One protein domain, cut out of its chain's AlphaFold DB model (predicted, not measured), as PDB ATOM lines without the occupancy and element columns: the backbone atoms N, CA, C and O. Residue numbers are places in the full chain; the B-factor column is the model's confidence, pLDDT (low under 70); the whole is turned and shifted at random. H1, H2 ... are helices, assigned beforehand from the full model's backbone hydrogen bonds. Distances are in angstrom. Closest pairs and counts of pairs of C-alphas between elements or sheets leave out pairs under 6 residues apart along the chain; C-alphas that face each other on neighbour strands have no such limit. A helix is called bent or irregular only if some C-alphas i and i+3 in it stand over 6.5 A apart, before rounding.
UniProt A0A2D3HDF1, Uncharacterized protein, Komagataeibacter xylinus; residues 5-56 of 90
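This is residues 5 to 56 of the 90 residues of an uncharacterized protein of Komagataeibacter xylinus (UniProt A0A2D3HDF1). A small rounded cluster of five short helices has H1 and H4 as a V in its middle, the two coming closest at their last residues, Ala 12 and Ser 48. The small helix H5 packs on H4 at one end of the longest axis, while H2, steeply crossed to H4, and the short H3 packed on H2 make the other end; residues 32 to 37 lead from H3 back to H4. The printed part has 52 residues with five named helices, H1, H2, H3, H4 and H5 in that order, and no named strand. The class is all helix, with 36 of the 52 printed residues in the named helices. The whole is compact, with a radius of gyration of the C-alphas of 9.5 A and spans of 25 by 19 by 17 A.

H1 holds residues 5 to 12, 10.5 A from first to last C-alpha, and begins with C-alpha 5 at (228.132, 314.340, 288.093). H2 holds residues 16 to 23 and is also 10.5 A long. H3, residues 27 to 31, measures 7.0 A. H4, residues 38 to 48, is the longest helix at 15.2 A and begins with C-alpha 38 at (234.511, 314.899, 275.607). It is irregular, but only just: C-alphas 39 and 42 are 6.8 A apart. H5, residues 52 to 55, measures 4.9 A and ends with C-alpha 55 at (227.153, 315.477, 281.748).

H4 is the hub and touches H1, H2 and H5. H1 and H4 run the same way at a steep tilt of 38 degrees, only just past shallow; their closest C-alphas, those of Ala 12 and Ser 48, are 4.7 A apart. H2 and H4 only just touch, with 3 pairs of C-alphas within 8 A, the closest those of Val 19 and Ile 44 at 7.2 A. They run opposite ways at a steep tilt of 61 degrees. H5 touches H4, closest at the C-alphas of Ala 45 and Pro 52, 5.7 A. H1 and H5 only just touch, with 3 pairs within 8 A, the closest being the C-alphas of Ile 5 and Ile 55 at 6.5 A. H3 touches H2, closest at the C-alphas of Ala 20 and Met 27, 5.4 A. H1 and H2 are close but not clearly touching and about perpendicular, at 89 degrees, with the C-alphas of Val 10 and Pro 16 closest at 5.7 A. H1 and H3 are near each other, while H3 is apart from H4 and H5, and H2 from H5. In H1, H2 and H3 every O i to N i+4 pair is within hydrogen-bond range, in H4 5 of 7, and H5 is too short for such a pair.

The two C-alphas farthest apart, those of Lys 26 and His 53, are 25.2 A apart. The printed part has no cut. The links H1 to H2, H2 to H3 and H4 to H5 are tight, and H3 to H4 is short; no link is long. The mean pLDDT of the printed part is 87.4, and no printed residue is under 70.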
ATOM      1  N   ILE A   5     228.605 314.751 289.423       86.94
ATOM      2  CA  ILE A   5     228.132 314.340 288.093       86.94
ATOM      3  C   ILE A   5     228.905 313.113 287.619       86.94
ATOM      4  O   ILE A   5     228.301 312.128 287.208       86.94
ATOM      5  N   VAL A   6     230.236 313.117 287.754       86.94
ATOM      6  CA  VAL A   6     231.063 311.954 287.389       86.94
ATOM      7  C   VAL A   6     230.644 310.725 288.191       86.94
ATOM      8  O   VAL A   6     230.472 309.651 287.624       86.94
ATOM      9  N   ARG A   7     230.417 310.879 289.499       88.88
ATOM     10  CA  ARG A   7     229.978 309.775 290.360       88.88
ATOM     11  C   ARG A   7     228.592 309.254 289.970       88.88
ATOM     12  O   ARG A   7     228.435 308.040 289.873       88.88
ATOM     13  N   LYS A   8     227.617 310.141 289.740       89.12
ATOM     14  CA  LYS A   8     226.245 309.799 289.321       89.12
ATOM     15  C   LYS A   8     226.269 308.994 288.028       89.12
ATOM     16  O   LYS A   8     225.702 307.911 287.953       89.12
ATOM     17  N   VAL A   9     226.990 309.508 287.041       89.38
ATOM     18  CA  VAL A   9     227.080 308.924 285.708       89.38
ATOM     19  C   VAL A   9     227.798 307.575 285.732       89.38
ATOM     20  O   VAL A   9     227.324 306.612 285.137       89.38
ATOM     21  N   VAL A  10     228.911 307.476 286.460       88.62
ATOM     22  CA  VAL A  10     229.650 306.218 286.614       88.62
ATOM     23  C   VAL A  10     228.825 305.175 287.369       88.62
ATOM     24  O   VAL A  10     228.879 304.002 287.024       88.62
ATOM     25  N   ASN A  11     228.050 305.576 288.380       89.12
ATOM     26  CA  ASN A  11     227.165 304.667 289.104       89.12
ATOM     27  C   ASN A  11     226.030 304.149 288.203       89.12
ATOM     28  O   ASN A  11     225.852 302.939 288.106       89.12
ATOM     29  N   ALA A  12     225.362 305.044 287.465       87.31
ATOM     30  CA  ALA A  12     224.328 304.687 286.491       87.31
ATOM     31  C   ALA A  12     224.856 303.776 285.370       87.31
ATOM     32  O   ALA A  12     224.145 302.903 284.891       87.31
ATOM     33  N   ALA A  13     226.126 303.930 284.989       85.62
ATOM     34  CA  ALA A  13     226.798 303.084 284.004       85.62
ATOM     35  C   ALA A  13     227.226 301.694 284.537       85.62
ATOM     36  O   ALA A  13     227.905 300.955 283.827       85.62
ATOM     37  N   GLY A  14     226.878 301.324 285.777       87.00
ATOM     38  CA  GLY A  14     227.250 300.031 286.372       87.00
ATOM     39  C   GLY A  14     228.565 300.045 287.160       87.00
ATOM     40  O   GLY A  14     229.128 298.996 287.470       87.00
ATOM     41  N   GLY A  15     229.064 301.232 287.506       89.31
ATOM     42  CA  GLY A  15     230.225 301.425 288.366       89.31
ATOM     43  C   GLY A  15     231.537 301.696 287.617       89.31
ATOM     44  O   GLY A  15     231.639 301.551 286.399       89.31
ATOM     45  N   PRO A  16     232.587 302.099 288.354       87.44
ATOM     46  CA  PRO A  16     233.839 302.568 287.762       87.44
ATOM     47  C   PRO A  16     234.593 301.451 287.028       87.44
ATOM     48  O   PRO A  16     235.207 301.713 285.998       87.44
ATOM     49  N   THR A  17     234.482 300.198 287.479       88.06
ATOM     50  CA  THR A  17     235.096 299.042 286.810       88.06
ATOM     51  C   THR A  17     234.459 298.757 285.450       88.06
ATOM     52  O   THR A  17     235.177 298.527 284.483       88.06
ATOM     53  N   ALA A  18     233.125 298.819 285.345       88.44
ATOM     54  CA  ALA A  18     232.419 298.610 284.080       88.44
ATOM     55  C   ALA A  18     232.784 299.698 283.058       88.44
ATOM     56  O   ALA A  18     233.083 299.402 281.901       88.44
ATOM     57  N   VAL A  19     232.843 300.951 283.518       88.75
ATOM     58  CA  VAL A  19     233.259 302.095 282.700       88.75
ATOM     59  C   VAL A  19     234.718 301.962 282.250       88.75
ATOM     60  O   VAL A  19     235.010 302.183 281.077       88.75
ATOM     61  N   ALA A  20     235.630 301.556 283.139       90.69
ATOM     62  CA  ALA A  20     237.039 301.330 282.807       90.69
ATOM     63  C   ALA A  20     237.212 300.264 281.724       90.69
ATOM     64  O   ALA A  20     237.905 300.500 280.735       90.69
ATOM     65  N   SER A  21     236.538 299.123 281.889       89.19
ATOM     66  CA  SER A  21     236.575 298.018 280.930       89.19
ATOM     67  C   SER A  21     235.997 298.413 279.573       89.19
ATOM     68  O   SER A  21     236.565 298.050 278.549       89.19
ATOM     69  N   CYS A  22     234.907 299.188 279.546       88.19
ATOM     70  CA  CYS A  22     234.299 299.645 278.296       88.19
ATOM     71  C   CYS A  22     235.186 300.651 277.546       88.19
ATOM     72  O   CYS A  22     235.299 300.595 276.325       88.19
ATOM     73  N   LEU A  23     235.837 301.556 278.276       87.81
ATOM     74  CA  LEU A  23     236.709 302.579 277.696       87.81
ATOM     75  C   LEU A  23     238.131 302.076 277.412       87.81
ATOM     76  O   LEU A  23     238.902 302.780 276.767       87.81
ATOM     77  N   GLY A  24     238.504 300.893 277.910       90.31
ATOM     78  CA  GLY A  24     239.867 300.368 277.796       90.31
ATOM     79  C   GLY A  24     240.901 301.173 278.590       90.31
ATOM     80  O   GLY A  24     242.092 301.126 278.287       90.31
ATOM     81  N   ILE A  25     240.464 301.928 279.600       89.69
ATOM     82  CA  ILE A  25     241.333 302.769 280.429       89.69
ATOM     83  C   ILE A  25     241.556 302.146 281.802       89.69
ATOM     84  O   ILE A  25     240.760 301.355 282.309       89.69
ATOM     85  N   LYS A  26     242.636 302.561 282.462       90.12
ATOM     86  CA  LYS A  26     242.906 302.144 283.836       90.12
ATOM     87  C   LYS A  26     241.898 302.804 284.784       90.12
ATOM     88  O   LYS A  26     241.756 304.022 284.792       90.12
ATOM     89  N   MET A  27     241.285 302.005 285.657       87.75
ATOM     90  CA  MET A  27     240.446 302.449 286.786       87.75
ATOM     91  C   MET A  27     240.932 303.727 287.509       87.75
ATOM     92  O   MET A  27     240.133 304.651 287.666       87.75
ATOM     93  N   PRO A  28     242.214 303.854 287.925       89.00
ATOM     94  CA  PRO A  28     242.713 305.069 288.582       89.00
ATOM     95  C   PRO A  28     242.551 306.351 287.751       89.00
ATOM     96  O   PRO A  28     242.340 307.416 288.331       89.00
ATOM     97  N   SER A  29     242.567 306.267 286.416       88.62
ATOM     98  CA  SER A  29     242.311 307.422 285.546       88.62
ATOM     99  C   SER A  29     240.915 307.999 285.772       88.62
ATOM    100  O   SER A  29     240.765 309.216 285.809       88.62
ATOM    101  N   ILE A  30     239.916 307.149 286.029       87.56
ATOM    102  CA  ILE A  30     238.532 307.568 286.297       87.56
ATOM    103  C   ILE A  30     238.442 308.320 287.628       87.56
ATOM    104  O   ILE A  30     237.767 309.344 287.732       87.56
ATOM    105  N   TYR A  31     239.158 307.862 288.658       88.19
ATOM    106  CA  TYR A  31     239.190 308.552 289.952       88.19
ATOM    107  C   TYR A  31     239.878 309.919 289.886       88.19
ATOM    108  O   TYR A  31     239.533 310.802 290.677       88.19
ATOM    109  N   SER A  32     240.813 310.087 288.948       88.44
ATOM    110  CA  SER A  32     241.514 311.345 288.686       88.44
ATOM    111  C   SER A  32     240.690 312.344 287.863       88.44
ATOM    112  O   SER A  32     241.094 313.503 287.726       88.44
ATOM    113  N   TRP A  33     239.543 311.943 287.307       88.94
ATOM    114  CA  TRP A  33     238.710 312.850 286.529       88.94
ATOM    115  C   TRP A  33     238.069 313.910 287.416       88.94
ATOM    116  O   TRP A  33     237.194 313.643 288.240       88.94
ATOM    117  N   SER A  34     238.474 315.155 287.183       85.94
ATOM    118  CA  SER A  34     237.729 316.323 287.663       85.94
ATOM    119  C   SER A  34     236.500 316.586 286.788       85.94
ATOM    120  O   SER A  34     235.490 317.101 287.267       85.94
ATOM    121  N   ARG A  35     236.574 316.184 285.512       88.12
ATOM    122  CA  ARG A  35     235.509 316.240 284.509       88.12
ATOM    123  C   ARG A  35     235.679 315.089 283.518       88.12
ATOM    124  O   ARG A  35     236.807 314.661 283.282       88.12
ATOM    125  N   ILE A  36     234.582 314.620 282.927       87.00
ATOM    126  CA  ILE A  36     234.620 313.583 281.889       87.00
ATOM    127  C   ILE A  36     235.158 314.188 280.574       87.00
ATOM    128  O   ILE A  36     234.623 315.206 280.113       87.00
ATOM    129  N   PRO A  37     236.200 313.592 279.963       89.00
ATOM    130  CA  PRO A  37     236.710 313.988 278.649       89.00
ATOM    131  C   PRO A  37     235.624 313.889 277.573       89.00
ATOM    132  O   PRO A  37     234.861 312.927 277.570       89.00
ATOM    133  N   ALA A  38     235.562 314.851 276.641       86.50
ATOM    134  CA  ALA A  38     234.511 314.899 275.607       86.50
ATOM    135  C   ALA A  38     234.422 313.601 274.783       86.50
ATOM    136  O   ALA A  38     233.325 313.135 274.489       86.50
ATOM    137  N   GLU A  39     235.574 313.000 274.490       88.62
ATOM    138  CA  GLU A  39     235.720 311.713 273.802       88.62
ATOM    139  C   GLU A  39     234.990 310.553 274.495       88.62
ATOM    140  O   GLU A  39     234.464 309.668 273.825       88.62
ATOM    141  N   HIS A  40     234.894 310.563 275.827       89.06
ATOM    142  CA  HIS A  40     234.249 309.495 276.593       89.06
ATOM    143  C   HIS A  40     232.794 309.812 276.947       89.06
ATOM    144  O   HIS A  40     232.048 308.896 277.292       89.06
ATOM    145  N   VAL A  41     232.366 311.080 276.850       89.19
ATOM    146  CA  VAL A  41     231.002 311.496 277.220       89.19
ATOM    147  C   VAL A  41     229.957 310.716 276.428       89.19
ATOM    148  O   VAL A  41     228.990 310.260 277.022       89.19
ATOM    149  N   LEU A  42     230.147 310.513 275.122       86.38
ATOM    150  CA  LEU A  42     229.175 309.795 274.290       86.38
ATOM    151  C   LEU A  42     229.038 308.321 274.691       86.38
ATOM    152  O   LEU A  42     227.924 307.819 274.813       86.38
ATOM    153  N   THR A  43     230.153 307.632 274.930       87.50
ATOM    154  CA  THR A  43     230.150 306.225 275.361       87.50
ATOM    155  C   THR A  43     229.507 306.077 276.734       87.50
ATOM    156  O   THR A  43     228.637 305.234 276.938       87.50
ATOM    157  N   ILE A  44     229.879 306.951 277.666       88.25
ATOM    158  CA  ILE A  44     229.355 306.946 279.026       88.25
ATOM    159  C   ILE A  44     227.867 307.338 279.052       88.25
ATOM    160  O   ILE A  44     227.094 306.738 279.795       88.25
ATOM    161  N   ALA A  45     227.440 308.302 278.234       88.00
ATOM    162  CA  ALA A  45     226.033 308.678 278.080       88.00
ATOM    163  C   ALA A  45     225.200 307.493 277.583       88.00
ATOM    164  O   ALA A  45     224.127 307.229 278.112       88.00
ATOM    165  N   ARG A  46     225.728 306.717 276.625       84.00
ATOM    166  CA  ARG A  46     225.077 305.489 276.147       84.00
ATOM    167  C   ARG A  46     224.981 304.413 277.227       84.00
ATOM    168  O   ARG A  46     223.977 303.725 277.305       84.00
ATOM    169  N   MET A  47     226.004 304.262 278.062       85.12
ATOM    170  CA  MET A  47     225.970 303.279 279.150       85.12
ATOM    171  C   MET A  47     225.052 303.690 280.303       85.12
ATOM    172  O   MET A  47     224.370 302.849 280.873       85.12
ATOM    173  N   SER A  48     225.072 304.969 280.671       86.38
ATOM    174  CA  SER A  48     224.325 305.501 281.817       86.38
ATOM    175  C   SER A  48     222.886 305.894 281.484       86.38
ATOM    176  O   SER A  48     222.083 306.058 282.396       86.38
ATOM    177  N   GLY A  49     222.565 306.101 280.203       81.94
ATOM    178  CA  GLY A  49     221.289 306.670 279.765       81.94
ATOM    179  C   GLY A  49     221.125 308.162 280.086       81.94
ATOM    180  O   GLY A  49     220.032 308.700 279.936       81.94
ATOM    181  N   ILE A  50     222.184 308.842 280.538       84.19
ATOM    182  CA  ILE A  50     222.154 310.264 280.910       84.19
ATOM    183  C   ILE A  50     222.556 311.127 279.712       84.19
ATOM    184  O   ILE A  50     223.528 310.821 279.019       84.19
ATOM    185  N   SER A  51     221.845 312.243 279.505       82.44
ATOM    186  CA  SER A  51     222.117 313.191 278.421       82.44
ATOM    187  C   SER A  51     223.568 313.680 278.444       82.44
ATOM    188  O   SER A  51     224.018 314.187 279.473       82.44
ATOM    189  N   PRO A  52     224.300 313.662 277.311       84.06
ATOM    190  CA  PRO A  52     225.627 314.278 277.236       84.06
ATOM    191  C   PRO A  52     225.575 315.787 277.546       84.06
ATOM    192  O   PRO A  52     226.543 316.347 278.062       84.06
ATOM    193  N   HIS A  53     224.416 316.414 277.314       82.56
ATOM    194  CA  HIS A  53     224.081 317.783 277.713       82.56
ATOM    195  C   HIS A  53     224.032 317.977 279.236       82.56
ATOM    196  O   HIS A  53     224.439 319.026 279.720       82.56
ATOM    197  N   GLU A  54     223.601 316.969 280.004       82.19
ATOM    198  CA  GLU A  54     223.620 317.001 281.475       82.19
ATOM    199  C   GLU A  54     225.035 316.727 282.009       82.19
ATOM    200  O   GLU A  54     225.489 317.365 282.957       82.19
ATOM    201  N   ILE A  55     225.776 315.819 281.361       85.25
ATOM    202  CA  ILE A  55     227.153 315.477 281.748       85.25
ATOM    203  C   ILE A  55     228.099 316.660 281.517       85.25
ATOM    204  O   ILE A  55     228.936 316.989 282.366       85.25
ATOM    205  N   ARG A  56     228.012 317.284 280.338       85.12
ATOM    206  CA  ARG A  56     228.885 318.387 279.939       85.12
ATOM    207  C   ARG A  56     228.103 319.464 279.170       85.12
ATOM    208  O   ARG A  56     228.310 319.608 277.961       85.12
TER     209      ARG A  56